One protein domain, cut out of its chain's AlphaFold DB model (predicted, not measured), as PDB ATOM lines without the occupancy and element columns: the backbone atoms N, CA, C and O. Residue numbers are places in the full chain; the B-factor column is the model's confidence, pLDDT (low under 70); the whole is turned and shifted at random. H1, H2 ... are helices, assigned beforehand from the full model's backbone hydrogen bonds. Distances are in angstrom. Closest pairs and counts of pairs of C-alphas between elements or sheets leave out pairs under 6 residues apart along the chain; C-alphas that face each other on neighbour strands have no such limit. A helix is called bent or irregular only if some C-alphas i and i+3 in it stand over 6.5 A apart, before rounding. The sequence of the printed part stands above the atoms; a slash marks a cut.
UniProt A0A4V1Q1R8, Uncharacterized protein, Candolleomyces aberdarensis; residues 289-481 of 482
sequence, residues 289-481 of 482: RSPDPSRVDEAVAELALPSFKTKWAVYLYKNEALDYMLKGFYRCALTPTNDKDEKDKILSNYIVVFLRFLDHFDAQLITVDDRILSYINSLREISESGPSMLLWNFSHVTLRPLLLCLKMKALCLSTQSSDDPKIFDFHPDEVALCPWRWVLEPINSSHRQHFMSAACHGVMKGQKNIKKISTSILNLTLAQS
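What this domain is: This is residues 289 to 481 of the 482 residues of an uncharacterized protein of Candolleomyces aberdarensis (UniProt A0A4V1Q1R8). Two helices side by side, the long H4 and H7, make the core of a rounded body built of helices, and H3, H5 and H10 join them in a loosely aligned bundle of five. H1 and H2 pack steeply across H4 on one side of the bundle, while on the opposite side H11 folds back on H10 and the small H9 packs on both H11 and the first turn of H7. The printed part has 193 residues with eleven named helices, H1 to H11 in order along the chain, and no named strand; the class is all helix, with packing part aligned and part crossed. The whole is compact, with a radius of gyration of the C-alphas of 16.2 A, and spans 42 by 42 by 33 A.

How they stand to each other: Begin with H4, residues 340 to 364, the longest helix, and H7, residues 400 to 415; both are hubs, touching four helices each. They touch at a shallow tilt of 26 degrees, the same way, and the closest C-alphas are those of Leu 355 and Leu 406, 5.9 A apart. H3, residues 321 to 334, forms a helical hairpin with H4, at a shallow tilt of 31 degrees, opposite ways; only residues 343 to 350 of H4 touch it, closest at the C-alphas of Phe 329 and Tyr 350, 6.6 A apart. H1, residues 293 to 303, touches H4 at a steep tilt of 51 degrees, with the C-alphas of Ala 301 and Asn 349 closest at 5.5 A. H1 also touches H3, closest at the C-alphas of Pro 293 and Gly 328, 6.6 A apart. H2, residues 310 to 318, only just touches H4, with 3 pairs of C-alphas within 8 A, about perpendicular at 88 degrees; Ala 313 and Phe 357 have the closest C-alphas, 6.8 A apart. H5, residues 370 to 384, touches H7 at a steep tilt of 39 degrees, opposite ways, and the C-alphas of Ile 376 and Ala 410 are closest at 5.8 A. H4 and H5 are near each other, with 7 pairs of C-alphas within 10 A. Next look for H10, residues 445 to 461, which touches H7 at a shallow tilt of 31 degrees, the same way, closest at the C-alphas of Cys 405 and Ala 454, 5.6 A apart. H10 and H11, residues 464 to 479, form a helical hairpin at a steep tilt of 43 degrees, with the C-alphas of Val 459 and Lys 467 closest at 4.7 A. H9, residues 435 to 440, touches H11 at a shallow tilt of 13 degrees, the same way, closest at the C-alphas of Trp 436 and Ile 473, 5.3 A apart. H9 also touches residues 400 to 404 of H7, with Pro 401 and Trp 438 closest at 6.5 A between C-alphas. H6, residues 391 to 394, and H8, residues 428 to 432, touch no helix; H8 is close to H11 but not clearly touching, with the C-alphas of Val 431 and Ile 469 7.9 A apart. In H1, H3, H4, H5, H7, H8 and H11 every O i to N i+4 pair is within hydrogen-bond range; in H2 3 of 5 are, in H10 11 of 13, in H9 0 of 2 with 2 of 3 O i to N i+3 pairs in range, and H6 is too short for such a pair.

Where its parts are: Find C-alpha 293 at (-9.701, -18.258, 10.272), where H1 begins. C-alpha 340 at (1.076, -6.227, 14.859) opens H4, which runs 36.4 A to C-alpha 364. H10 is 24.8 A long, H11 22.8 A, H7 22.3 A, H3 20.4 A and H5 19.9 A. H10 is neither bent nor irregular, but only just: C-alphas 446 and 449 are 6.1 A apart. H11 ends at C-alpha 479, (31.327, -10.961, 5.664).

The domain as a whole: The two C-alphas farthest apart, those of Pro 291 and Ala 479, lie 47.3 A from each other. The printed part has no cut. The link from H7 to H8, residues 416 to 427, is long. Mean pLDDT of the printed part is 70.6, and 66 residues are under 70, among them residues 380 to 399 and 414 to 446.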
ATOM      1  N   ARG A 289      -9.827 -26.568   6.029       84.88
ATOM      2  CA  ARG A 289     -11.083 -26.221   5.334       84.88
ATOM      3  C   ARG A 289     -12.126 -25.563   6.246       84.88
ATOM      4  O   ARG A 289     -13.250 -25.323   5.805       84.88
ATOM      5  N   SER A 290     -11.784 -25.295   7.507       80.56
ATOM      6  CA  SER A 290     -12.710 -24.681   8.459       80.56
ATOM      7  C   SER A 290     -13.096 -23.258   8.031       80.56
ATOM      8  O   SER A 290     -12.249 -22.530   7.509       80.56
ATOM      9  N   PRO A 291     -14.351 -22.820   8.256       77.25
ATOM     10  CA  PRO A 291     -14.740 -21.425   8.039       77.25
ATOM     11  C   PRO A 291     -14.021 -20.451   8.989       77.25
ATOM     12  O   PRO A 291     -13.846 -19.279   8.637       77.25
ATOM     13  N   ASP A 292     -13.582 -20.934  10.156       79.56
ATOM     14  CA  ASP A 292     -12.967 -20.124  11.206       79.56
ATOM     15  C   ASP A 292     -11.478 -19.854  10.908       79.56
ATOM     16  O   ASP A 292     -10.668 -20.788  10.939       79.56
ATOM     17  N   PRO A 293     -11.068 -18.587  10.685       79.94
ATOM     18  CA  PRO A 293      -9.701 -18.258  10.272       79.94
ATOM     19  C   PRO A 293      -8.654 -18.632  11.329       79.94
ATOM     20  O   PRO A 293      -7.606 -19.168  10.985       79.94
ATOM     21  N   SER A 294      -8.972 -18.476  12.617       83.00
ATOM     22  CA  SER A 294      -8.057 -18.802  13.719       83.00
ATOM     23  C   SER A 294      -7.646 -20.279  13.748       83.00
ATOM     24  O   SER A 294      -6.565 -20.612  14.228       83.00
ATOM     25  N   ARG A 295      -8.493 -21.182  13.234       81.94
ATOM     26  CA  ARG A 295      -8.179 -22.618  13.160       81.94
ATOM     27  C   ARG A 295      -7.216 -22.920  12.024       81.94
ATOM     28  O   ARG A 295      -6.327 -23.755  12.185       81.94
ATOM     29  N   VAL A 296      -7.381 -22.221  10.903       84.69
ATOM     30  CA  VAL A 296      -6.464 -22.298   9.765       84.69
ATOM     31  C   VAL A 296      -5.091 -21.769  10.181       84.69
ATOM     32  O   VAL A 296      -4.092 -22.434   9.926       84.69
ATOM     33  N   ASP A 297      -5.039 -20.649  10.905       85.00
ATOM     34  CA  ASP A 297      -3.784 -20.046  11.373       85.00
ATOM     35  C   ASP A 297      -3.008 -20.973  12.327       85.00
ATOM     36  O   ASP A 297      -1.797 -21.151  12.183       85.00
ATOM     37  N   GLU A 298      -3.700 -21.628  13.265       86.25
ATOM     38  CA  GLU A 298      -3.088 -22.603  14.179       86.25
ATOM     39  C   GLU A 298      -2.642 -23.882  13.441       86.25
ATOM     40  O   GLU A 298      -1.565 -24.418  13.708       86.25
ATOM     41  N   ALA A 299      -3.422 -24.354  12.461       86.12
ATOM     42  CA  ALA A 299      -3.028 -25.474  11.605       86.12
ATOM     43  C   ALA A 299      -1.767 -25.156  10.788       86.12
ATOM     44  O   ALA A 299      -0.859 -25.982  10.689       86.12
ATOM     45  N   VAL A 300      -1.681 -23.941  10.248       85.88
ATOM     46  CA  VAL A 300      -0.518 -23.441   9.507       85.88
ATOM     47  C   VAL A 300       0.697 -23.288  10.423       85.88
ATOM     48  O   VAL A 300       1.809 -23.620  10.015       85.88
ATOM     49  N   ALA A 301       0.506 -22.865  11.674       85.62
ATOM     50  CA  ALA A 301       1.583 -22.802  12.659       85.62
ATOM     51  C   ALA A 301       2.199 -24.185  12.939       85.62
ATOM     52  O   ALA A 301       3.424 -24.312  12.968       85.62
ATOM     53  N   GLU A 302       1.383 -25.236  13.075       85.56
ATOM     54  CA  GLU A 302       1.887 -26.610  13.233       85.56
ATOM     55  C   GLU A 302       2.571 -27.129  11.953       85.56
ATOM     56  O   GLU A 302       3.602 -27.804  12.031       85.56
ATOM     57  N   LEU A 303       2.072 -26.761  10.766       84.44
ATOM     58  CA  LEU A 303       2.711 -27.088   9.481       84.44
ATOM     59  C   LEU A 303       4.066 -26.390   9.284       84.44
ATOM     60  O   LEU A 303       4.954 -26.929   8.613       84.44
ATOM     61  N   ALA A 304       4.251 -25.208   9.876       82.50
ATOM     62  CA  ALA A 304       5.498 -24.450   9.823       82.50
ATOM     63  C   ALA A 304       6.615 -25.063  10.693       82.50
ATOM     64  O   ALA A 304       7.790 -24.723  10.525       82.50
ATOM     65  N   LEU A 305       6.316 -26.006  11.597       82.19
ATOM     66  CA  LEU A 305       7.312 -26.594  12.501       82.19
ATOM     67  C   LEU A 305       8.273 -27.557  11.789       82.19
ATOM     68  O   LEU A 305       7.820 -28.420  11.041       82.19
ATOM     69  N   PRO A 306       9.597 -27.491  12.030       73.19
ATOM     70  CA  PRO A 306      10.599 -28.324  11.338       73.19
ATOM     71  C   PRO A 306      10.440 -29.831  11.567       73.19
ATOM     72  O   PRO A 306      10.966 -30.626  10.799       73.19
ATOM     73  N   SER A 307       9.682 -30.231  12.588       74.94
ATOM     74  CA  SER A 307       9.333 -31.625  12.865       74.94
ATOM     75  C   SER A 307       8.295 -32.215  11.900       74.94
ATOM     76  O   SER A 307       8.088 -33.427  11.909       74.94
ATOM     77  N   PHE A 308       7.610 -31.392  11.100       78.25
ATOM     78  CA  PHE A 308       6.547 -31.857  10.211       78.25
ATOM     79  C   PHE A 308       7.107 -32.629   9.007       78.25
ATOM     80  O   PHE A 308       7.950 -32.127   8.261       78.25
ATOM     81  N   LYS A 309       6.635 -33.863   8.792       78.81
ATOM     82  CA  LYS A 309       7.179 -34.753   7.753       78.81
ATOM     83  C   LYS A 309       6.667 -34.403   6.353       78.81
ATOM     84  O   LYS A 309       5.471 -34.239   6.130       78.81
ATOM     85  N   THR A 310       7.572 -34.428   5.375       73.31
ATOM     86  CA  THR A 310       7.317 -34.083   3.962       73.31
ATOM     87  C   THR A 310       6.251 -34.941   3.279       73.31
ATOM     88  O   THR A 310       5.546 -34.454   2.403       73.31
ATOM     89  N   LYS A 311       6.057 -36.199   3.698       79.12
ATOM     90  CA  LYS A 311       5.023 -37.083   3.123       79.12
ATOM     91  C   LYS A 311       3.597 -36.525   3.248       79.12
ATOM     92  O   LYS A 311       2.772 -36.761   2.370       79.12
ATOM     93  N   TRP A 312       3.314 -35.765   4.306       79.62
ATOM     94  CA  TRP A 312       1.996 -35.173   4.532       79.62
ATOM     95  C   TRP A 312       1.770 -33.915   3.692       79.62
ATOM     96  O   TRP A 312       0.627 -33.603   3.374       79.62
ATOM     97  N   ALA A 313       2.839 -33.255   3.234       74.31
ATOM     98  CA  ALA A 313       2.731 -32.172   2.260       74.31
ATOM     99  C   ALA A 313       2.132 -32.679   0.931       74.31
ATOM    100  O   ALA A 313       1.225 -32.049   0.393       74.31
ATOM    101  N   VAL A 314       2.535 -33.868   0.458       74.12
ATOM    102  CA  VAL A 314       1.933 -34.511  -0.734       74.12
ATOM    103  C   VAL A 314       0.439 -34.761  -0.535       74.12
ATOM    104  O   VAL A 314      -0.364 -34.526  -1.437       74.12
ATOM    105  N   TYR A 315       0.058 -35.262   0.642       78.06
ATOM    106  CA  TYR A 315      -1.339 -35.536   0.966       78.06
ATOM    107  C   TYR A 315      -2.178 -34.250   0.968       78.06
ATOM    108  O   TYR A 315      -3.261 -34.223   0.392       78.06
ATOM    109  N   LEU A 316      -1.664 -33.170   1.562       81.19
ATOM    110  CA  LEU A 316      -2.337 -31.870   1.592       81.19
ATOM    111  C   LEU A 316      -2.471 -31.253   0.194       81.19
ATOM    112  O   LEU A 316      -3.532 -30.726  -0.135       81.19
ATOM    113  N   TYR A 317      -1.440 -31.385  -0.648       76.56
ATOM    114  CA  TYR A 317      -1.498 -30.973  -2.053       76.56
ATOM    115  C   TYR A 317      -2.628 -31.688  -2.805       76.56
ATOM    116  O   TYR A 317      -3.464 -31.041  -3.431       76.56
ATOM    117  N   LYS A 318      -2.714 -33.022  -2.686       78.94
ATOM    118  CA  LYS A 318      -3.754 -33.822  -3.357       78.94
ATOM    119  C   LYS A 318      -5.178 -33.466  -2.928       78.94
ATOM    120  O   LYS A 318      -6.103 -33.708  -3.693       78.94
ATOM    121  N   ASN A 319      -5.351 -32.907  -1.731       78.12
ATOM    122  CA  ASN A 319      -6.657 -32.569  -1.175       78.12
ATOM    123  C   ASN A 319      -6.951 -31.055  -1.173       78.12
ATOM    124  O   ASN A 319      -7.725 -30.590  -0.333       78.12
ATOM    125  N   GLU A 320      -6.354 -30.287  -2.093       80.25
ATOM    126  CA  GLU A 320      -6.651 -28.857  -2.330       80.25
ATOM    127  C   GLU A 320      -6.420 -27.946  -1.108       80.25
ATOM    128  O   GLU A 320      -6.960 -26.846  -1.030       80.25
ATOM    129  N   ALA A 321      -5.613 -28.372  -0.131       80.50
ATOM    130  CA  ALA A 321      -5.356 -27.594   1.084       80.50
ATOM    131  C   ALA A 321      -4.704 -26.228   0.784       80.50
ATOM    132  O   ALA A 321      -4.896 -25.260   1.523       80.50
ATOM    133  N   LEU A 322      -3.932 -26.156  -0.306       79.56
ATOM    134  CA  LEU A 322      -3.173 -24.977  -0.723       79.56
ATOM    135  C   LEU A 322      -4.065 -23.765  -1.019       79.56
ATOM    136  O   LEU A 322      -3.743 -22.662  -0.582       79.56
ATOM    137  N   ASP A 323      -5.207 -23.962  -1.678       80.38
ATOM    138  CA  ASP A 323      -6.108 -22.862  -2.043       80.38
ATOM    139  C   ASP A 323      -6.766 -22.232  -0.812       80.38
ATOM    140  O   ASP A 323      -6.947 -21.014  -0.738       80.38
ATOM    141  N   TYR A 324      -7.096 -23.054   0.187       81.69
ATOM    142  CA  TYR A 324      -7.631 -22.580   1.463       81.69
ATOM    143  C   TYR A 324      -6.571 -21.817   2.261       81.69
ATOM    144  O   TYR A 324      -6.874 -20.754   2.805       81.69
ATOM    145  N   MET A 325      -5.319 -22.288   2.264       84.06
ATOM    146  CA  MET A 325      -4.210 -21.574   2.908       84.06
ATOM    147  C   MET A 325      -3.878 -20.249   2.206       84.06
ATOM    148  O   MET A 325      -3.643 -19.256   2.889       84.06
ATOM    149  N   LEU A 326      -3.922 -20.182   0.869       82.38
ATOM    150  CA  LEU A 326      -3.764 -18.925   0.122       82.38
ATOM    151  C   LEU A 326      -4.871 -17.923   0.463       82.38
ATOM    152  O   LEU A 326      -4.592 -16.758   0.744       82.38
ATOM    153  N   LYS A 327      -6.133 -18.370   0.498       81.94
ATOM    154  CA  LYS A 327      -7.264 -17.527   0.921       81.94
ATOM    155  C   LYS A 327      -7.096 -17.035   2.361       81.94
ATOM    156  O   LYS A 327      -7.391 -15.871   2.633       81.94
ATOM    157  N   GLY A 328      -6.613 -17.896   3.260       80.50
ATOM    158  CA  GLY A 328      -6.276 -17.545   4.644       80.50
ATOM    159  C   GLY A 328      -5.197 -16.464   4.718       80.50
ATOM    160  O   GLY A 328      -5.392 -15.443   5.376       80.50
ATOM    161  N   PHE A 329      -4.118 -16.625   3.948       81.75
ATOM    162  CA  PHE A 329      -3.035 -15.648   3.843       81.75
ATOM    163  C   PHE A 329      -3.529 -14.277   3.370       81.75
ATOM    164  O   PHE A 329      -3.288 -13.277   4.045       81.75
ATOM    165  N   TYR A 330      -4.269 -14.216   2.255       76.31
ATOM    166  CA  TYR A 330      -4.810 -12.953   1.739       76.31
ATOM    167  C   TYR A 330      -5.751 -12.283   2.743       76.31
ATOM    168  O   TYR A 330      -5.670 -11.073   2.959       76.31
ATOM    169  N   ARG A 331      -6.609 -13.067   3.408       78.12
ATOM    170  CA  ARG A 331      -7.500 -12.563   4.458       78.12
ATOM    171  C   ARG A 331      -6.704 -11.959   5.616       78.12
ATOM    172  O   ARG A 331      -7.003 -10.839   6.023       78.12
ATOM    173  N   CYS A 332      -5.685 -12.654   6.123       76.94
ATOM    174  CA  CYS A 332      -4.840 -12.163   7.214       76.94
ATOM    175  C   CYS A 332      -4.053 -10.903   6.807       76.94
ATOM    176  O   CYS A 332      -4.028  -9.915   7.542       76.94
ATOM    177  N   ALA A 333      -3.489 -10.881   5.595       73.25
ATOM    178  CA  ALA A 333      -2.755  -9.733   5.068       73.25
ATOM    179  C   ALA A 333      -3.633  -8.469   4.985       73.25
ATOM    180  O   ALA A 333      -3.208  -7.399   5.430       73.25
ATOM    181  N   LEU A 334      -4.868  -8.607   4.492       75.31
ATOM    182  CA  LEU A 334      -5.813  -7.501   4.287       75.31
ATOM    183  C   LEU A 334      -6.520  -7.035   5.568       75.31
ATOM    184  O   LEU A 334      -7.003  -5.906   5.616       75.31
ATOM    185  N   THR A 335      -6.593  -7.871   6.606       74.44
ATOM    186  CA  THR A 335      -7.317  -7.521   7.838       74.44
ATOM    187  C   THR A 335      -6.493  -6.543   8.694       74.44
ATOM    188  O   THR A 335      -5.330  -6.834   9.000       74.44
ATOM    189  N   PRO A 336      -7.051  -5.387   9.105       68.31
ATOM    190  CA  PRO A 336      -6.398  -4.490  10.053       68.31
ATOM    191  C   PRO A 336      -6.479  -5.082  11.469       68.31
ATOM    192  O   PRO A 336      -7.569  -5.285  11.999       68.31
ATOM    193  N   THR A 337      -5.331  -5.368  12.085       68.81
ATOM    194  CA  THR A 337      -5.230  -5.889  13.460       68.81
ATOM    195  C   THR A 337      -4.553  -4.862  14.365       68.81
ATOM    196  O   THR A 337      -3.693  -4.100  13.920       68.81
ATOM    197  N   ASN A 338      -4.954  -4.826  15.640       63.47
ATOM    198  CA  ASN A 338      -4.334  -3.947  16.638       63.47
ATOM    199  C   ASN A 338      -3.013  -4.538  17.170       63.47
ATOM    200  O   ASN A 338      -2.096  -3.794  17.504       63.47
ATOM    201  N   ASP A 339      -2.910  -5.873  17.197       77.75
ATOM    202  CA  ASP A 339      -1.676  -6.602  17.497       77.75
ATOM    203  C   ASP A 339      -0.905  -6.867  16.196       77.75
ATOM    204  O   ASP A 339      -1.346  -7.619  15.317       77.75
ATOM    205  N   LYS A 340       0.216  -6.161  16.043       72.31
ATOM    206  CA  LYS A 340       1.076  -6.227  14.859       72.31
ATOM    207  C   LYS A 340       2.053  -7.402  14.924       72.31
ATOM    208  O   LYS A 340       2.302  -8.033  13.900       72.31
ATOM    209  N   ASP A 341       2.536  -7.740  16.116       75.75
ATOM    210  CA  ASP A 341       3.519  -8.809  16.309       75.75
ATOM    211  C   ASP A 341       2.874 -10.190  16.109       75.75
ATOM    212  O   ASP A 341       3.470 -11.093  15.512       75.75
ATOM    213  N   GLU A 342       1.623 -10.357  16.552       77.75
ATOM    214  CA  GLU A 342       0.855 -11.581  16.312       77.75
ATOM    215  C   GLU A 342       0.564 -11.782  14.817       77.75
ATOM    216  O   GLU A 342       0.766 -12.878  14.282       77.75
ATOM    217  N   LYS A 343       0.177 -10.710  14.113       78.25
ATOM    218  CA  LYS A 343      -0.058 -10.739  12.664       78.25
ATOM    219  C   LYS A 343       1.208 -11.117  11.894       78.25
ATOM    220  O   LYS A 343       1.147 -11.974  11.009       78.25
ATOM    221  N   ASP A 344       2.352 -10.539  12.252       77.00
ATOM    222  CA  ASP A 344       3.633 -10.863  11.624       77.00
ATOM    223  C   ASP A 344       4.011 -12.330  11.824       77.00
ATOM    224  O   ASP A 344       4.449 -13.007  10.891       77.00
ATOM    225  N   LYS A 345       3.802 -12.857  13.032       81.75
ATOM    226  CA  LYS A 345       4.065 -14.264  13.339       81.75
ATOM    227  C   LYS A 345       3.188 -15.200  12.507       81.75
ATOM    228  O   LYS A 345       3.696 -16.182  11.963       81.75
ATOM    229  N   ILE A 346       1.896 -14.893  12.382       82.69
ATOM    230  CA  ILE A 346       0.960 -15.672  11.562       82.69
ATOM    231  C   ILE A 346       1.405 -15.641  10.095       82.69
ATOM    232  O   ILE A 346       1.570 -16.698   9.482       82.69
ATOM    233  N   LEU A 347       1.691 -14.456   9.546       81.69
ATOM    234  CA  LEU A 347       2.123 -14.305   8.156       81.69
ATOM    235  C   LEU A 347       3.452 -15.027   7.880       81.69
ATOM    236  O   LEU A 347       3.602 -15.687   6.850       81.69
ATOM    237  N   SER A 348       4.393 -14.967   8.824       81.75
ATOM    238  CA  SER A 348       5.658 -15.701   8.764       81.75
ATOM    239  C   SER A 348       5.431 -17.211   8.662       81.75
ATOM    240  O   SER A 348       6.086 -17.873   7.858       81.75
ATOM    241  N   ASN A 349       4.487 -17.763   9.433       85.31
ATOM    242  CA  ASN A 349       4.164 -19.190   9.381       85.31
ATOM    243  C   ASN A 349       3.615 -19.592   8.004       85.31
ATOM    244  O   ASN A 349       4.073 -20.590   7.447       85.31
ATOM    245  N   TYR A 350       2.718 -18.793   7.414       83.88
ATOM    246  CA  TYR A 350       2.230 -19.029   6.049       83.88
ATOM    247  C   TYR A 350       3.374 -19.043   5.027       83.88
ATOM    248  O   TYR A 350       3.474 -19.975   4.229       83.88
ATOM    249  N   ILE A 351       4.277 -18.056   5.076       80.88
ATOM    250  CA  ILE A 351       5.403 -17.971   4.135       80.88
ATOM    251  C   ILE A 351       6.339 -19.180   4.286       80.88
ATOM    252  O   ILE A 351       6.765 -19.756   3.285       80.88
ATOM    253  N   VAL A 352       6.633 -19.612   5.518       83.81
ATOM    254  CA  VAL A 352       7.458 -20.806   5.776       83.81
ATOM    255  C   VAL A 352       6.797 -22.070   5.226       83.81
ATOM    256  O   VAL A 352       7.473 -22.904   4.620       83.81
ATOM    257  N   VAL A 353       5.481 -22.212   5.392       85.56
ATOM    258  CA  VAL A 353       4.725 -23.336   4.832       85.56
ATOM    259  C   VAL A 353       4.803 -23.330   3.304       85.56
ATOM    260  O   VAL A 353       5.135 -24.357   2.711       85.56
ATOM    261  N   PHE A 354       4.601 -22.180   2.658       84.44
ATOM    262  CA  PHE A 354       4.723 -22.058   1.203       84.44
ATOM    263  C   PHE A 354       6.135 -22.384   0.707       84.44
ATOM    264  O   PHE A 354       6.281 -23.149  -0.244       84.44
ATOM    265  N   LEU A 355       7.177 -21.898   1.389       80.56
ATOM    266  CA  LEU A 355       8.572 -22.227   1.077       80.56
ATOM    267  C   LEU A 355       8.840 -23.735   1.127       80.56
ATOM    268  O   LEU A 355       9.544 -24.254   0.266       80.56
ATOM    269  N   ARG A 356       8.249 -24.452   2.089       81.00
ATOM    270  CA  ARG A 356       8.379 -25.914   2.184       81.00
ATOM    271  C   ARG A 356       7.676 -26.652   1.062       81.00
ATOM    272  O   ARG A 356       8.204 -27.653   0.588       81.00
ATOM    273  N   PHE A 357       6.503 -26.183   0.649       80.44
ATOM    274  CA  PHE A 357       5.831 -26.746  -0.518       80.44
ATOM    275  C   PHE A 357       6.672 -26.540  -1.781       80.44
ATOM    276  O   PHE A 357       6.858 -27.493  -2.530       80.44
ATOM    277  N   LEU A 358       7.264 -25.356  -1.969       77.25
ATOM    278  CA  LEU A 358       8.177 -25.096  -3.089       77.25
ATOM    279  C   LEU A 358       9.429 -25.987  -3.041       77.25
ATOM    280  O   LEU A 358       9.795 -26.567  -4.058       77.25
ATOM    281  N   ASP A 359      10.043 -26.162  -1.867       78.56
ATOM    282  CA  ASP A 359      11.172 -27.089  -1.681       78.56
ATOM    283  C   ASP A 359      10.804 -28.534  -2.018       78.56
ATOM    284  O   ASP A 359      11.602 -29.293  -2.567       78.56
ATOM    285  N   HIS A 360       9.574 -28.918  -1.697       76.94
ATOM    286  CA  HIS A 360       9.069 -30.241  -1.999       76.94
ATOM    287  C   HIS A 360       8.820 -30.446  -3.497       76.94
ATOM    288  O   HIS A 360       9.185 -31.494  -4.030       76.94
ATOM    289  N   PHE A 361       8.245 -29.452  -4.180       73.88
ATOM    290  CA  PHE A 361       8.047 -29.493  -5.628       73.88
ATOM    291  C   PHE A 361       9.379 -29.552  -6.384       73.88
ATOM    292  O   PHE A 361       9.505 -30.342  -7.317       73.88
ATOM    293  N   ASP A 362      10.392 -28.805  -5.931       72.69
ATOM    294  CA  ASP A 362      11.739 -28.861  -6.512       72.69
ATOM    295  C   ASP A 362      12.385 -30.248  -6.368       72.69
ATOM    296  O   ASP A 362      13.016 -30.751  -7.298       72.69
ATOM    297  N   ALA A 363      12.204 -30.890  -5.208       72.38
ATOM    298  CA  ALA A 363      12.755 -32.214  -4.939       72.38
ATOM    299  C   ALA A 363      12.017 -33.341  -5.681       72.38
ATOM    300  O   ALA A 363      12.624 -34.373  -5.968       72.38
ATOM    301  N   GLN A 364      10.714 -33.184  -5.949       64.44
ATOM    302  CA  GLN A 364       9.912 -34.248  -6.548       64.44
ATOM    303  C   GLN A 364       9.973 -34.319  -8.071       64.44
ATOM    304  O   GLN A 364       9.692 -35.404  -8.556       64.44
ATOM    305  N   LEU A 365      10.362 -33.265  -8.808       53.47
ATOM    306  CA  LEU A 365      10.731 -33.302 -10.246       53.47
ATOM    307  C   LEU A 365       9.824 -34.165 -11.167       53.47
ATOM    308  O   LEU A 365      10.260 -34.645 -12.212       53.47
ATOM    309  N   ILE A 366       8.558 -34.380 -10.799       47.53
ATOM    310  CA  ILE A 366       7.603 -35.233 -11.512       47.53
ATOM    311  C   ILE A 366       6.491 -34.320 -12.008       47.53
ATOM    312  O   ILE A 366       5.690 -33.841 -11.211       47.53
ATOM    313  N   THR A 367       6.514 -34.084 -13.326       53.12
ATOM    314  CA  THR A 367       5.458 -33.491 -14.164       53.12
ATOM    315  C   THR A 367       4.721 -32.332 -13.496       53.12
ATOM    316  O   THR A 367       3.753 -32.555 -12.770       53.12
ATOM    317  N   VAL A 368       5.179 -31.102 -13.753       55.41
ATOM    318  CA  VAL A 368       4.471 -29.872 -13.371       55.41
ATOM    319  C   VAL A 368       3.031 -29.971 -13.887       55.41
ATOM    320  O   VAL A 368       2.780 -29.825 -15.076       55.41
ATOM    321  N   ASP A 369       2.106 -30.315 -12.994       64.31
ATOM    322  CA  ASP A 369       0.666 -30.318 -13.252       64.31
ATOM    323  C   ASP A 369       0.213 -28.854 -13.369       64.31
ATOM    324  O   ASP A 369       0.750 -27.989 -12.662       64.31
ATOM    325  N   ASP A 370      -0.788 -28.557 -14.202       68.25
ATOM    326  CA  ASP A 370      -1.279 -27.184 -14.425       68.25
ATOM    327  C   ASP A 370      -1.664 -26.496 -13.104       68.25
ATOM    328  O   ASP A 370      -1.517 -25.285 -12.935       68.25
ATOM    329  N   ARG A 371      -2.087 -27.286 -12.107       70.88
ATOM    330  CA  ARG A 371      -2.382 -26.820 -10.744       70.88
ATOM    331  C   ARG A 371      -1.160 -26.313  -9.987       70.88
ATOM    332  O   ARG A 371      -1.263 -25.309  -9.286       70.88
ATOM    333  N   ILE A 372      -0.012 -26.981 -10.108       72.75
ATOM    334  CA  ILE A 372       1.233 -26.536  -9.463       72.75
ATOM    335  C   ILE A 372       1.674 -25.225 -10.103       72.75
ATOM    336  O   ILE A 372       2.025 -24.289  -9.389       72.75
ATOM    337  N   LEU A 373       1.592 -25.128 -11.433       73.75
ATOM    338  CA  LEU A 373       1.922 -23.902 -12.152       73.75
ATOM    339  C   LEU A 373       0.976 -22.755 -11.770       73.75
ATOM    340  O   LEU A 373       1.444 -21.657 -11.476       73.75
ATOM    341  N   SER A 374      -0.334 -23.013 -11.686       76.38
ATOM    342  CA  SER A 374      -1.320 -22.040 -11.200       76.38
ATOM    343  C   SER A 374      -1.008 -21.581  -9.777       76.38
ATOM    344  O   SER A 374      -1.087 -20.392  -9.494       76.38
ATOM    345  N   TYR A 375      -0.627 -22.493  -8.884       76.38
ATOM    346  CA  TYR A 375      -0.263 -22.161  -7.511       76.38
ATOM    347  C   TYR A 375       1.029 -21.333  -7.433       76.38
ATOM    348  O   TYR A 375       1.080 -20.335  -6.714       76.38
ATOM    349  N   ILE A 376       2.061 -21.702  -8.203       73.38
ATOM    350  CA  ILE A 376       3.307 -20.931  -8.315       73.38
ATOM    351  C   ILE A 376       3.015 -19.533  -8.867       73.38
ATOM    352  O   ILE A 376       3.565 -18.565  -8.355       73.38
ATOM    353  N   ASN A 377       2.120 -19.411  -9.851       74.50
ATOM    354  CA  ASN A 377       1.691 -18.122 -10.387       74.50
ATOM    355  C   ASN A 377       0.910 -17.296  -9.354       74.50
ATOM    356  O   ASN A 377       1.165 -16.104  -9.240       74.50
ATOM    357  N   SER A 378       0.049 -17.908  -8.536       74.00
ATOM    358  CA  SER A 378      -0.616 -17.219  -7.418       74.00
ATOM    359  C   SER A 378       0.383 -16.733  -6.359       74.00
ATOM    360  O   SER A 378       0.258 -15.623  -5.853       74.00
ATOM    361  N   LEU A 379       1.404 -17.534  -6.025       73.25
ATOM    362  CA  LEU A 379       2.489 -17.123  -5.119       73.25
ATOM    363  C   LEU A 379       3.382 -16.038  -5.730       73.25
ATOM    364  O   LEU A 379       3.869 -15.155  -5.021       73.25
ATOM    365  N   ARG A 380       3.598 -16.103  -7.043       69.94
ATOM    366  CA  ARG A 380       4.265 -15.058  -7.807       69.94
ATOM    367  C   ARG A 380       3.454 -13.772  -7.737       69.94
ATOM    368  O   ARG A 380       4.036 -12.752  -7.412       69.94
ATOM    369  N   GLU A 381       2.143 -13.814  -7.950       69.00
ATOM    370  CA  GLU A 381       1.263 -12.647  -7.866       69.00
ATOM    371  C   GLU A 381       1.294 -12.019  -6.467       69.00
ATOM    372  O   GLU A 381       1.487 -10.813  -6.366       69.00
ATOM    373  N   ILE A 382       1.282 -12.826  -5.393       65.19
ATOM    374  CA  ILE A 382       1.514 -12.353  -4.008       65.19
ATOM    375  C   ILE A 382       2.806 -11.529  -3.899       65.19
ATOM    376  O   ILE A 382       2.906 -10.602  -3.092       65.19
ATOM    377  N   SER A 383       3.807 -11.876  -4.706       59.72
ATOM    378  CA  SER A 383       5.119 -11.252  -4.710       59.72
ATOM    379  C   SER A 383       5.340 -10.185  -5.799       59.72
ATOM    380  O   SER A 383       6.319  -9.437  -5.694       59.72
ATOM    381  N   GLU A 384       4.507 -10.140  -6.841       55.91
ATOM    382  CA  GLU A 384       4.641  -9.305  -8.046       55.91
ATOM    383  C   GLU A 384       3.542  -8.246  -8.175       55.91
ATOM    384  O   GLU A 384       3.754  -7.270  -8.891       55.91
ATOM    385  N   SER A 385       2.402  -8.375  -7.485       45.56
ATOM    386  CA  SER A 385       1.309  -7.401  -7.532       45.56
ATOM    387  C   SER A 385       1.676  -6.083  -6.824       45.56
ATOM    388  O   SER A 385       1.155  -5.749  -5.757       45.56
ATOM    389  N   GLY A 386       2.564  -5.313  -7.457       38.88
ATOM    390  CA  GLY A 386       2.543  -3.858  -7.448       38.88
ATOM    391  C   GLY A 386       3.909  -3.164  -7.326       38.88
ATOM    392  O   GLY A 386       4.518  -3.241  -6.258       38.88
ATOM    393  N   PRO A 387       4.314  -2.323  -8.304       44.47
ATOM    394  CA  PRO A 387       5.376  -1.318  -8.162       44.47
ATOM    395  C   PRO A 387       4.943  -0.103  -7.305       44.47
ATOM    396  O   PRO A 387       5.373   1.026  -7.533       44.47
ATOM    397  N   SER A 388       4.091  -0.312  -6.297       37.47
ATOM    398  CA  SER A 388       3.690   0.710  -5.326       37.47
ATOM    399  C   SER A 388       3.015   0.086  -4.092       37.47
ATOM    400  O   SER A 388       1.838  -0.259  -4.104       37.47
ATOM    401  N   MET A 389       3.754   0.042  -2.983       40.78
ATOM    402  CA  MET A 389       3.279   0.578  -1.699       40.78
ATOM    403  C   MET A 389       2.152  -0.100  -0.885       40.78
ATOM    404  O   MET A 389       1.774   0.487   0.122       40.78
ATOM    405  N   LEU A 390       1.634  -1.298  -1.182       41.88
ATOM    406  CA  LEU A 390       0.660  -1.942  -0.265       41.88
ATOM    407  C   LEU A 390       1.289  -3.028   0.621       41.88
ATOM    408  O   LEU A 390       1.501  -2.771   1.803       41.88
ATOM    409  N   LEU A 391       1.707  -4.193   0.111       46.84
ATOM    410  CA  LEU A 391       2.273  -5.236   0.991       46.84
ATOM    411  C   LEU A 391       3.639  -4.849   1.595       46.84
ATOM    412  O   LEU A 391       3.889  -5.108   2.765       46.84
ATOM    413  N   TRP A 392       4.494  -4.155   0.836       45.97
ATOM    414  CA  TRP A 392       5.828  -3.712   1.279       45.97
ATOM    415  C   TRP A 392       5.815  -2.496   2.222       45.97
ATOM    416  O   TRP A 392       6.772  -2.304   2.979       45.97
ATOM    417  N   ASN A 393       4.736  -1.702   2.210       43.06
ATOM    418  CA  ASN A 393       4.532  -0.630   3.192       43.06
ATOM    419  C   ASN A 393       3.854  -1.138   4.472       43.06
ATOM    420  O   ASN A 393       4.045  -0.534   5.523       43.06
ATOM    421  N   PHE A 394       3.090  -2.237   4.397       41.62
ATOM    422  CA  PHE A 394       2.525  -2.909   5.573       41.62
ATOM    423  C   PHE A 394       3.468  -3.948   6.197       41.62
ATOM    424  O   PHE A 394       3.301  -4.268   7.370       41.62
ATOM    425  N   SER A 395       4.447  -4.485   5.456       47.97
ATOM    426  CA  SER A 395       5.342  -5.514   5.983       47.97
ATOM    427  C   SER A 395       6.362  -4.891   6.928       47.97
ATOM    428  O   SER A 395       7.254  -4.141   6.508       47.97
ATOM    429  N   HIS A 396       6.262  -5.262   8.194       55.22
ATOM    430  CA  HIS A 396       7.321  -5.079   9.163       55.22
ATOM    431  C   HIS A 396       8.657  -5.603   8.620       55.22
ATOM    432  O   HIS A 396       8.736  -6.554   7.837       55.22
ATOM    433  N   VAL A 397       9.721  -4.939   9.057       59.62
ATOM    434  CA  VAL A 397      11.129  -5.173   8.715       59.62
ATOM    435  C   VAL A 397      11.509  -6.671   8.739       59.62
ATOM    436  O   VAL A 397      12.245  -7.160   7.888       59.62
ATOM    437  N   THR A 398      10.899  -7.434   9.642       62.34
ATOM    438  CA  THR A 398      11.151  -8.853   9.934       62.34
ATOM    439  C   THR A 398      10.700  -9.846   8.853       62.34
ATOM    440  O   THR A 398      11.263 -10.939   8.762       62.34
ATOM    441  N   LEU A 399       9.705  -9.502   8.026       68.94
ATOM    442  CA  LEU A 399       9.098 -10.419   7.044       68.94
ATOM    443  C   LEU A 399       9.724 -10.331   5.649       68.94
ATOM    444  O   LEU A 399       9.630 -11.274   4.857       68.94
ATOM    445  N   ARG A 400      10.396  -9.215   5.351       71.81
ATOM    446  CA  ARG A 400      11.014  -8.940   4.045       71.81
ATOM    447  C   ARG A 400      12.002 -10.023   3.594       71.81
ATOM    448  O   ARG A 400      11.928 -10.409   2.425       71.81
ATOM    449  N   PRO A 401      12.874 -10.575   4.465       71.88
ATOM    450  CA  PRO A 401      13.794 -11.636   4.059       71.88
ATOM    451  C   PRO A 401      13.068 -12.911   3.615       71.88
ATOM    452  O   PRO A 401      13.463 -13.535   2.634       71.88
ATOM    453  N   LEU A 402      11.981 -13.286   4.298       72.81
ATOM    454  CA  LEU A 402      11.200 -14.480   3.964       72.81
ATOM    455  C   LEU A 402      10.411 -14.309   2.664       72.81
ATOM    456  O   LEU A 402      10.376 -15.229   1.846       72.81
ATOM    457  N   LEU A 403       9.817 -13.133   2.454       72.94
ATOM    458  CA  LEU A 403       9.101 -12.814   1.221       72.94
ATOM    459  C   LEU A 403      10.051 -12.810   0.015       72.94
ATOM    460  O   LEU A 403       9.719 -13.353  -1.037       72.94
ATOM    461  N   LEU A 404      11.268 -12.282   0.190       73.94
ATOM    462  CA  LEU A 404      12.316 -12.345  -0.829       73.94
ATOM    463  C   LEU A 404      12.676 -13.797  -1.174       73.94
ATOM    464  O   LEU A 404      12.769 -14.139  -2.352       73.94
ATOM    465  N   CYS A 405      12.829 -14.672  -0.176       74.06
ATOM    466  CA  CYS A 405      13.076 -16.096  -0.421       74.06
ATOM    467  C   CYS A 405      11.936 -16.767  -1.183       74.06
ATOM    468  O   CYS A 405      12.196 -17.562  -2.086       74.06
ATOM    469  N   LEU A 406      10.691 -16.450  -0.818       77.06
ATOM    470  CA  LEU A 406       9.508 -16.984  -1.482       77.06
ATOM    471  C   LEU A 406       9.506 -16.577  -2.956       77.06
ATOM    472  O   LEU A 406       9.379 -17.445  -3.818       77.06
ATOM    473  N   LYS A 407       9.758 -15.291  -3.236       75.38
ATOM    474  CA  LYS A 407       9.884 -14.750  -4.593       75.38
ATOM    475  C   LYS A 407      10.963 -15.478  -5.386       75.38
ATOM    476  O   LYS A 407      10.694 -16.005  -6.460       75.38
ATOM    477  N   MET A 408      12.177 -15.557  -4.837       74.19
ATOM    478  CA  MET A 408      13.312 -16.189  -5.516       74.19
ATOM    479  C   MET A 408      13.025 -17.653  -5.863       74.19
ATOM    480  O   MET A 408      13.325 -18.071  -6.981       74.19
ATOM    481  N   LYS A 409      12.414 -18.427  -4.953       75.69
ATOM    482  CA  LYS A 409      12.072 -19.835  -5.216       75.69
ATOM    483  C   LYS A 409      10.918 -19.990  -6.207       75.69
ATOM    484  O   LYS A 409      11.019 -20.822  -7.104       75.69
ATOM    485  N   ALA A 410       9.855 -19.194  -6.079       73.88
ATOM    486  CA  ALA A 410       8.715 -19.238  -6.996       73.88
ATOM    487  C   ALA A 410       9.139 -18.910  -8.437       73.88
ATOM    488  O   ALA A 410       8.774 -19.624  -9.370       73.88
ATOM    489  N   LEU A 411       9.985 -17.889  -8.605       72.75
ATOM    490  CA  LEU A 411      10.569 -17.537  -9.897       72.75
ATOM    491  C   LEU A 411      11.448 -18.664 -10.441       72.75
ATOM    492  O   LEU A 411      11.208 -19.114 -11.553       72.75
ATOM    493  N   CYS A 412      12.391 -19.189  -9.647       73.62
ATOM    494  CA  CYS A 412      13.262 -20.286 -10.091       73.62
ATOM    495  C   CYS A 412      12.478 -21.513 -10.588       73.62
ATOM    496  O   CYS A 412      12.920 -22.162 -11.532       73.62
ATOM    497  N   LEU A 413      11.334 -21.830  -9.971       72.62
ATOM    498  CA  LEU A 413      10.491 -22.963 -10.366       72.62
ATOM    499  C   LEU A 413       9.623 -22.668 -11.593       72.62
ATOM    500  O   LEU A 413       9.463 -23.535 -12.448       72.62
ATOM    501  N   SER A 414       9.089 -21.453 -11.723       68.56
ATOM    502  CA  SER A 414       8.308 -21.079 -12.905       68.56
ATOM    503  C   SER A 414       9.174 -20.974 -14.163       68.56
ATOM    504  O   SER A 414       8.749 -21.410 -15.231       68.56
ATOM    505  N   THR A 415      10.394 -20.455 -14.038       63.72
ATOM    506  CA  THR A 415      11.331 -20.305 -15.157       63.72
ATOM    507  C   THR A 415      11.842 -21.651 -15.685       63.72
ATOM    508  O   THR A 415      12.182 -21.762 -16.854       63.72
ATOM    509  N   GLN A 416      11.855 -22.702 -14.858       62.97
ATOM    510  CA  GLN A 416      12.169 -24.067 -15.308       62.97
ATOM    511  C   GLN A 416      11.054 -24.696 -16.160       62.97
ATOM    512  O   GLN A 416      11.307 -25.672 -16.859       62.97
ATOM    513  N   SER A 417       9.830 -24.166 -16.089       55.91
ATOM    514  CA  SER A 417       8.650 -24.726 -16.758       55.91
ATOM    515  C   SER A 417       8.264 -23.994 -18.049       55.91
ATOM    516  O   SER A 417       7.364 -24.456 -18.747       55.91
ATOM    517  N   SER A 418       8.881 -22.849 -18.359       49.91
ATOM    518  CA  SER A 418       8.530 -22.015 -19.511       49.91
ATOM    519  C   SER A 418       9.797 -21.610 -20.267       49.91
ATOM    520  O   SER A 418      10.637 -20.896 -19.728       49.91
ATOM    521  N   ASP A 419       9.925 -22.062 -21.518       45.53
ATOM    522  CA  ASP A 419      11.061 -21.798 -22.423       45.53
ATOM    523  C   ASP A 419      11.107 -20.348 -22.960       45.53
ATOM    524  O   ASP A 419      11.864 -20.043 -23.883       45.53
ATOM    525  N   ASP A 420      10.296 -19.431 -22.421       45.62
ATOM    526  CA  ASP A 420      10.100 -18.102 -23.000       45.62
ATOM    527  C   ASP A 420      11.139 -17.078 -22.475       45.62
ATOM    528  O   ASP A 420      11.107 -16.683 -21.303       45.62
ATOM    529  N   PRO A 421      12.064 -16.570 -23.315       45.59
ATOM    530  CA  PRO A 421      13.225 -15.777 -22.887       45.59
ATOM    531  C   PRO A 421      12.903 -14.321 -22.485       45.59
ATOM    532  O   PRO A 421      13.818 -13.519 -22.296       45.59
ATOM    533  N   LYS A 422      11.619 -13.948 -22.393       44.12
ATOM    534  CA  LYS A 422      11.156 -12.566 -22.144       44.12
ATOM    535  C   LYS A 422      10.577 -12.322 -20.749       44.12
ATOM    536  O   LYS A 422      10.275 -11.173 -20.430       44.12
ATOM    537  N   ILE A 423      10.440 -13.350 -19.911       51.00
ATOM    538  CA  ILE A 423      10.031 -13.171 -18.514       51.00
ATOM    539  C   ILE A 423      11.269 -12.734 -17.725       51.00
ATOM    540  O   ILE A 423      12.163 -13.530 -17.451       51.00
ATOM    541  N   PHE A 424      11.360 -11.441 -17.412       50.94
ATOM    542  CA  PHE A 424      12.411 -10.926 -16.538       50.94
ATOM    543  C   PHE A 424      12.260 -11.524 -15.134       50.94
ATOM    544  O   PHE A 424      11.247 -11.312 -14.481       50.94
ATOM    545  N   ASP A 425      13.300 -12.204 -14.651       59.53
ATOM    546  CA  ASP A 425      13.384 -12.760 -13.293       59.53
ATOM    547  C   ASP A 425      13.075 -11.737 -12.175       59.53
ATOM    548  O   ASP A 425      12.309 -12.001 -11.263       59.53
ATOM    549  N   PHE A 426      13.693 -10.556 -12.213       61.12
ATOM    550  CA  PHE A 426      13.465  -9.452 -11.270       61.12
ATOM    551  C   PHE A 426      13.450  -8.150 -12.069       61.12
ATOM    552  O   PHE A 426      14.324  -7.968 -12.929       61.12
ATOM    553  N   HIS A 427      12.512  -7.243 -11.770       61.69
ATOM    554  CA  HIS A 427      12.462  -5.935 -12.427       61.69
ATOM    555  C   HIS A 427      13.717  -5.123 -12.053       61.69
ATOM    556  O   HIS A 427      14.100  -5.107 -10.879       61.69
ATOM    557  N   PRO A 428      14.384  -4.440 -13.001       58.38
ATOM    558  CA  PRO A 428      15.591  -3.654 -12.720       58.38
ATOM    559  C   PRO A 428      15.409  -2.605 -11.608       58.38
ATOM    560  O   PRO A 428      16.341  -2.372 -10.839       58.38
ATOM    561  N   ASP A 429      14.205  -2.050 -11.456       59.19
ATOM    562  CA  ASP A 429      13.874  -1.088 -10.392       59.19
ATOM    563  C   ASP A 429      13.868  -1.722  -8.993       59.19
ATOM    564  O   ASP A 429      14.267  -1.095  -8.014       59.19
ATOM    565  N   GLU A 430      13.490  -2.996  -8.881       61.88
ATOM    566  CA  GLU A 430      13.554  -3.731  -7.614       61.88
ATOM    567  C   GLU A 430      14.996  -4.080  -7.240       61.88
ATOM    568  O   GLU A 430      15.375  -4.044  -6.071       61.88
ATOM    569  N   VAL A 431      15.830  -4.389  -8.238       61.38
ATOM    570  CA  VAL A 431      17.266  -4.626  -8.030       61.38
ATOM    571  C   VAL A 431      17.944  -3.351  -7.519       61.38
ATOM    572  O   VAL A 431      18.831  -3.430  -6.669       61.38
ATOM    573  N   ALA A 432      17.502  -2.173  -7.975       58.16
ATOM    574  CA  ALA A 432      18.010  -0.884  -7.507       58.16
ATOM    575  C   ALA A 432      17.714  -0.624  -6.016       58.16
ATOM    576  O   ALA A 432      18.529   0.002  -5.336       58.16
ATOM    577  N   LEU A 433      16.625  -1.184  -5.471       61.53
ATOM    578  CA  LEU A 433      16.293  -1.112  -4.039       61.53
ATOM    579  C   LEU A 433      17.248  -1.922  -3.143       61.53
ATOM    580  O   LEU A 433      17.151  -1.848  -1.918       61.53
ATOM    581  N   CYS A 434      18.198  -2.663  -3.728       62.25
ATOM    582  CA  CYS A 434      19.201  -3.460  -3.020       62.25
ATOM    583  C   CYS A 434      18.598  -4.389  -1.939       62.25
ATOM    584  O   CYS A 434      19.037  -4.341  -0.787       62.25
ATOM    585  N   PRO A 435      17.631  -5.265  -2.279       61.09
ATOM    586  CA  PRO A 435      16.916  -6.112  -1.312       61.09
ATOM    587  C   PRO A 435      17.841  -7.027  -0.488       61.09
ATOM    588  O   PRO A 435      17.524  -7.406   0.636       61.09
ATOM    589  N   TRP A 436      19.038  -7.334  -0.997       64.12
ATOM    590  CA  TRP A 436      20.074  -8.086  -0.280       64.12
ATOM    591  C   TRP A 436      20.674  -7.345   0.930       64.12
ATOM    592  O   TRP A 436      21.354  -7.972   1.735       64.12
ATOM    593  N   ARG A 437      20.438  -6.034   1.104       61.47
ATOM    594  CA  ARG A 437      20.847  -5.299   2.317       61.47
ATOM    595  C   ARG A 437      19.997  -5.647   3.543       61.47
ATOM    596  O   ARG A 437      20.474  -5.473   4.657       61.47
ATOM    597  N   TRP A 438      18.795  -6.200   3.361       61.66
ATOM    598  CA  TRP A 438      17.922  -6.643   4.465       61.66
ATOM    599  C   TRP A 438      18.453  -7.876   5.207       61.66
ATOM    600  O   TRP A 438      17.981  -8.216   6.284       61.66
ATOM    601  N   VAL A 439      19.495  -8.516   4.672       56.03
ATOM    602  CA  VAL A 439      20.267  -9.570   5.350       56.03
ATOM    603  C   VAL A 439      20.931  -9.066   6.634       56.03
ATOM    604  O   VAL A 439      21.227  -9.857   7.525       56.03
ATOM    605  N   LEU A 440      21.155  -7.753   6.737       55.19
ATOM    606  CA  LEU A 440      21.821  -7.124   7.874       55.19
ATOM    607  C   LEU A 440      20.935  -7.025   9.128       55.19
ATOM    608  O   LEU A 440      21.442  -6.724  10.207       55.19
ATOM    609  N   GLU A 441      19.633  -7.277   9.008       62.22
ATOM    610  CA  GLU A 441      18.687  -7.244  10.124       62.22
ATOM    611  C   GLU A 441      18.659  -8.593  10.869       62.22
ATOM    612  O   GLU A 441      19.005  -9.629  10.296       62.22
ATOM    613  N   PRO A 442      18.287  -8.631  12.163       55.75
ATOM    614  CA  PRO A 442      18.317  -9.860  12.953       55.75
ATOM    615  C   PRO A 442      17.297 -10.891  12.436       55.75
ATOM    616  O   PRO A 442      16.134 -10.908  12.827       55.75
ATOM    617  N   ILE A 443      17.752 -11.791  11.560       61.28
ATOM    618  CA  ILE A 443      16.964 -12.928  11.074       61.28
ATOM    619  C   ILE A 443      16.889 -13.996  12.173       61.28
ATOM    620  O   ILE A 443      17.925 -14.460  12.668       61.28
ATOM    621  N   ASN A 444      15.666 -14.427  12.499       64.62
ATOM    622  CA  ASN A 444      15.401 -15.530  13.424       64.62
ATOM    623  C   ASN A 444      16.137 -16.813  12.980       64.62
ATOM    624  O   ASN A 444      16.231 -17.109  11.786       64.62
ATOM    625  N   SER A 445      16.662 -17.591  13.928       64.56
ATOM    626  CA  SER A 445      17.529 -18.747  13.648       64.56
ATOM    627  C   SER A 445      16.864 -19.796  12.748       64.56
ATOM    628  O   SER A 445      17.525 -20.354  11.872       64.56
ATOM    629  N   SER A 446      15.550 -19.999  12.886       64.94
ATOM    630  CA  SER A 446      14.750 -20.896  12.038       64.94
ATOM    631  C   SER A 446      14.650 -20.425  10.581       64.94
ATOM    632  O   SER A 446      14.633 -21.237   9.657       64.94
ATOM    633  N   HIS A 447      14.615 -19.112  10.350       70.06
ATOM    634  CA  HIS A 447      14.455 -18.520   9.020       70.06
ATOM    635  C   HIS A 447      15.775 -18.506   8.242       70.06
ATOM    636  O   HIS A 447      15.762 -18.581   7.014       70.06
ATOM    637  N   ARG A 448      16.921 -18.493   8.941       73.12
ATOM    638  CA  ARG A 448      18.256 -18.530   8.320       73.12
ATOM    639  C   ARG A 448      18.464 -19.758   7.439       73.12
ATOM    640  O   ARG A 448      19.070 -19.642   6.380       73.12
ATOM    641  N   GLN A 449      17.934 -20.918   7.828       76.25
ATOM    642  CA  GLN A 449      18.073 -22.138   7.029       76.25
ATOM    643  C   GLN A 449      17.330 -22.030   5.690       76.25
ATOM    644  O   GLN A 449      17.899 -22.330   4.641       76.25
ATOM    645  N   HIS A 450      16.078 -21.560   5.711       72.25
ATOM    646  CA  HIS A 450      15.294 -21.332   4.494       72.25
ATOM    647  C   HIS A 450      15.921 -20.248   3.613       72.25
ATOM    648  O   HIS A 450      15.948 -20.384   2.389       72.25
ATOM    649  N   PHE A 451      16.485 -19.222   4.248       73.88
ATOM    650  CA  PHE A 451      17.167 -18.122   3.588       73.88
ATOM    651  C   PHE A 451      18.438 -18.568   2.852       73.88
ATOM    652  O   PHE A 451      18.575 -18.336   1.652       73.88
ATOM    653  N   MET A 452      19.327 -19.296   3.534       76.81
ATOM    654  CA  MET A 452      20.540 -19.848   2.923       76.81
ATOM    655  C   MET A 452      20.209 -20.867   1.829       76.81
ATOM    656  O   MET A 452      20.826 -20.856   0.768       76.81
ATOM    657  N   SER A 453      19.192 -21.705   2.049       78.31
ATOM    658  CA  SER A 453      18.695 -22.639   1.036       78.31
ATOM    659  C   SER A 453      18.225 -21.906  -0.226       78.31
ATOM    660  O   SER A 453      18.654 -22.266  -1.320       78.31
ATOM    661  N   ALA A 454      17.408 -20.853  -0.094       74.75
ATOM    662  CA  ALA A 454      16.973 -20.023  -1.219       74.75
ATOM    663  C   ALA A 454      18.149 -19.362  -1.951       74.75
ATOM    664  O   ALA A 454      18.199 -19.400  -3.179       74.75
ATOM    665  N   ALA A 455      19.109 -18.791  -1.216       77.62
ATOM    666  CA  ALA A 455      20.267 -18.127  -1.807       77.62
ATOM    667  C   ALA A 455      21.125 -19.113  -2.617       77.62
ATOM    668  O   ALA A 455      21.368 -18.873  -3.800       77.62
ATOM    669  N   CYS A 456      21.497 -20.257  -2.027       77.38
ATOM    670  CA  CYS A 456      22.237 -21.322  -2.709       77.38
ATOM    671  C   CYS A 456      21.482 -21.843  -3.938       77.38
ATOM    672  O   CYS A 456      22.066 -22.020  -5.006       77.38
ATOM    673  N   HIS A 457      20.170 -22.041  -3.806       75.06
ATOM    674  CA  HIS A 457      19.326 -22.495  -4.901       75.06
ATOM    675  C   HIS A 457      19.296 -21.482  -6.058       75.06
ATOM    676  O   HIS A 457      19.481 -21.864  -7.212       75.06
ATOM    677  N   GLY A 458      19.160 -20.187  -5.761       72.94
ATOM    678  CA  GLY A 458      19.180 -19.123  -6.766       72.94
ATOM    679  C   GLY A 458      20.525 -18.980  -7.492       72.94
ATOM    680  O   GLY A 458      20.535 -18.654  -8.677       72.94
ATOM    681  N   VAL A 459      21.657 -19.298  -6.845       78.25
ATOM    682  CA  VAL A 459      22.960 -19.379  -7.538       78.25
ATOM    683  C   VAL A 459      22.987 -20.543  -8.530       78.25
ATOM    684  O   VAL A 459      23.458 -20.379  -9.655       78.25
ATOM    685  N   MET A 460      22.485 -21.713  -8.127       75.94
ATOM    686  CA  MET A 460      22.545 -22.923  -8.952       75.94
ATOM    687  C   MET A 460      21.570 -22.878 -10.134       75.94
ATOM    688  O   MET A 460      21.960 -23.171 -11.263       75.94
ATOM    689  N   LYS A 461      20.312 -22.502  -9.878       74.44
ATOM    690  CA  LYS A 461      19.186 -22.661 -10.813       74.44
ATOM    691  C   LYS A 461      18.575 -21.341 -11.311       74.44
ATOM    692  O   LYS A 461      17.782 -21.375 -12.244       74.44
ATOM    693  N   GLY A 462      18.935 -20.188 -10.742       64.69
ATOM    694  CA  GLY A 462      18.393 -18.886 -11.164       64.69
ATOM    695  C   GLY A 462      18.939 -18.395 -12.513       64.69
ATOM    696  O   GLY A 462      20.024 -18.812 -12.944       64.69
ATOM    697  N   GLN A 463      18.234 -17.465 -13.177       71.31
ATOM    698  CA  GLN A 463      18.810 -16.740 -14.315       71.31
ATOM    699  C   GLN A 463      19.708 -15.584 -13.824       71.31
ATOM    700  O   GLN A 463      20.200 -15.564 -12.693       71.31
ATOM    701  N   LYS A 464      19.998 -14.619 -14.704       74.81
ATOM    702  CA  LYS A 464      21.045 -13.602 -14.525       74.81
ATOM    703  C   LYS A 464      20.845 -12.711 -13.289       74.81
ATOM    704  O   LYS A 464      21.803 -12.489 -12.548       74.81
ATOM    705  N   ASN A 465      19.629 -12.213 -13.051       70.62
ATOM    706  CA  ASN A 465      19.357 -11.281 -11.948       70.62
ATOM    707  C   ASN A 465      19.263 -12.004 -10.596       70.62
ATOM    708  O   ASN A 465      19.858 -11.537  -9.625       70.62
ATOM    709  N   ILE A 466      18.610 -13.173 -10.545       73.50
ATOM    710  CA  ILE A 466      18.538 -14.006  -9.333       73.50
ATOM    711  C   ILE A 466      19.936 -14.433  -8.895       73.50
ATOM    712  O   ILE A 466      20.276 -14.276  -7.725       73.50
ATOM    713  N   LYS A 467      20.785 -14.887  -9.828       78.00
ATOM    714  CA  LYS A 467      22.185 -15.235  -9.533       78.00
ATOM    715  C   LYS A 467      22.939 -14.064  -8.915       78.00
ATOM    716  O   LYS A 467      23.595 -14.237  -7.891       78.00
ATOM    717  N   LYS A 468      22.806 -12.862  -9.485       77.31
ATOM    718  CA  LYS A 468      23.450 -11.656  -8.947       77.31
ATOM    719  C   LYS A 468      22.989 -11.373  -7.513       77.31
ATOM    720  O   LYS A 468      23.834 -11.250  -6.633       77.31
ATOM    721  N   ILE A 469      21.679 -11.365  -7.262       75.94
ATOM    722  CA  ILE A 469      21.109 -11.143  -5.924       75.94
ATOM    723  C   ILE A 469      21.588 -12.222  -4.940       75.94
ATOM    724  O   ILE A 469      22.110 -11.887  -3.880       75.94
ATOM    725  N   SER A 470      21.490 -13.504  -5.301       79.44
ATOM    726  CA  SER A 470      21.927 -14.624  -4.461       79.44
ATOM    727  C   SER A 470      23.416 -14.567  -4.112       79.44
ATOM    728  O   SER A 470      23.783 -14.803  -2.964       79.44
ATOM    729  N   THR A 471      24.285 -14.232  -5.072       80.50
ATOM    730  CA  THR A 471      25.729 -14.092  -4.807       80.50
ATOM    731  C   THR A 471      26.031 -12.922  -3.872       80.50
ATOM    732  O   THR A 471      26.828 -13.071  -2.950       80.50
ATOM    733  N   SER A 472      25.356 -11.779  -4.047       78.00
ATOM    734  CA  SER A 472      25.479 -10.636  -3.135       78.00
ATOM    735  C   SER A 472      25.011 -10.976  -1.720       78.00
ATOM    736  O   SER A 472      25.674 -10.597  -0.759       78.00
ATOM    737  N   ILE A 473      23.913 -11.727  -1.592       76.69
ATOM    738  CA  ILE A 473      23.406 -12.223  -0.309       76.69
ATOM    739  C   ILE A 473      24.449 -13.107   0.384       76.69
ATOM    740  O   ILE A 473      24.802 -12.844   1.532       76.69
ATOM    741  N   LEU A 474      24.975 -14.123  -0.310       79.19
ATOM    742  CA  LEU A 474      25.953 -15.054   0.264       79.19
ATOM    743  C   LEU A 474      27.233 -14.331   0.702       79.19
ATOM    744  O   LEU A 474      27.714 -14.548   1.814       79.19
ATOM    745  N   ASN A 475      27.733 -13.407  -0.121       79.50
ATOM    746  CA  ASN A 475      28.915 -12.610   0.209       79.50
ATOM    747  C   ASN A 475      28.705 -11.749   1.464       79.50
ATOM    748  O   ASN A 475      29.597 -11.672   2.306       79.50
ATOM    749  N   LEU A 476      27.525 -11.141   1.625       75.50
ATOM    750  CA  LEU A 476      27.195 -10.360   2.821       75.50
ATOM    751  C   LEU A 476      27.065 -11.236   4.071       75.50
ATOM    752  O   LEU A 476      27.563 -10.852   5.124       75.50
ATOM    753  N   THR A 477      26.460 -12.425   3.962       72.19
ATOM    754  CA  THR A 477      26.375 -13.356   5.100       72.19
ATOM    755  C   THR A 477      27.745 -13.863   5.551       72.19
ATOM    756  O   THR A 477      27.977 -13.995   6.750       72.19
ATOM    757  N   LEU A 478      28.668 -14.102   4.612       74.12
ATOM    758  CA  LEU A 478      30.042 -14.504   4.919       74.12
ATOM    759  C   LEU A 478      30.808 -13.368   5.603       74.12
ATOM    760  O   LEU A 478      31.450 -13.600   6.626       74.12
ATOM    761  N   ALA A 479      30.672 -12.140   5.100       72.81
ATOM    762  CA  ALA A 479      31.327 -10.961   5.664       72.81
ATOM    763  C   ALA A 479      30.867 -10.612   7.092       72.81
ATOM    764  O   ALA A 479      31.613  -9.971   7.815       72.81
ATOM    765  N   GLN A 480      29.662 -11.018   7.507       69.12
ATOM    766  CA  GLN A 480      29.187 -10.861   8.891       69.12
ATOM    767  C   GLN A 480      29.676 -11.958   9.850       69.12
ATOM    768  O   GLN A 480      29.524 -11.817  11.062       69.12
ATOM    769  N   SER A 481      30.155 -13.085   9.317       62.78
ATOM    770  CA  SER A 481      30.608 -14.240  10.108       62.78
ATOM    771  C   SER A 481      32.113 -14.249  10.385       62.78
ATOM    772  O   SER A 481      32.555 -14.976  11.274       62.78
TER     773      SER A 481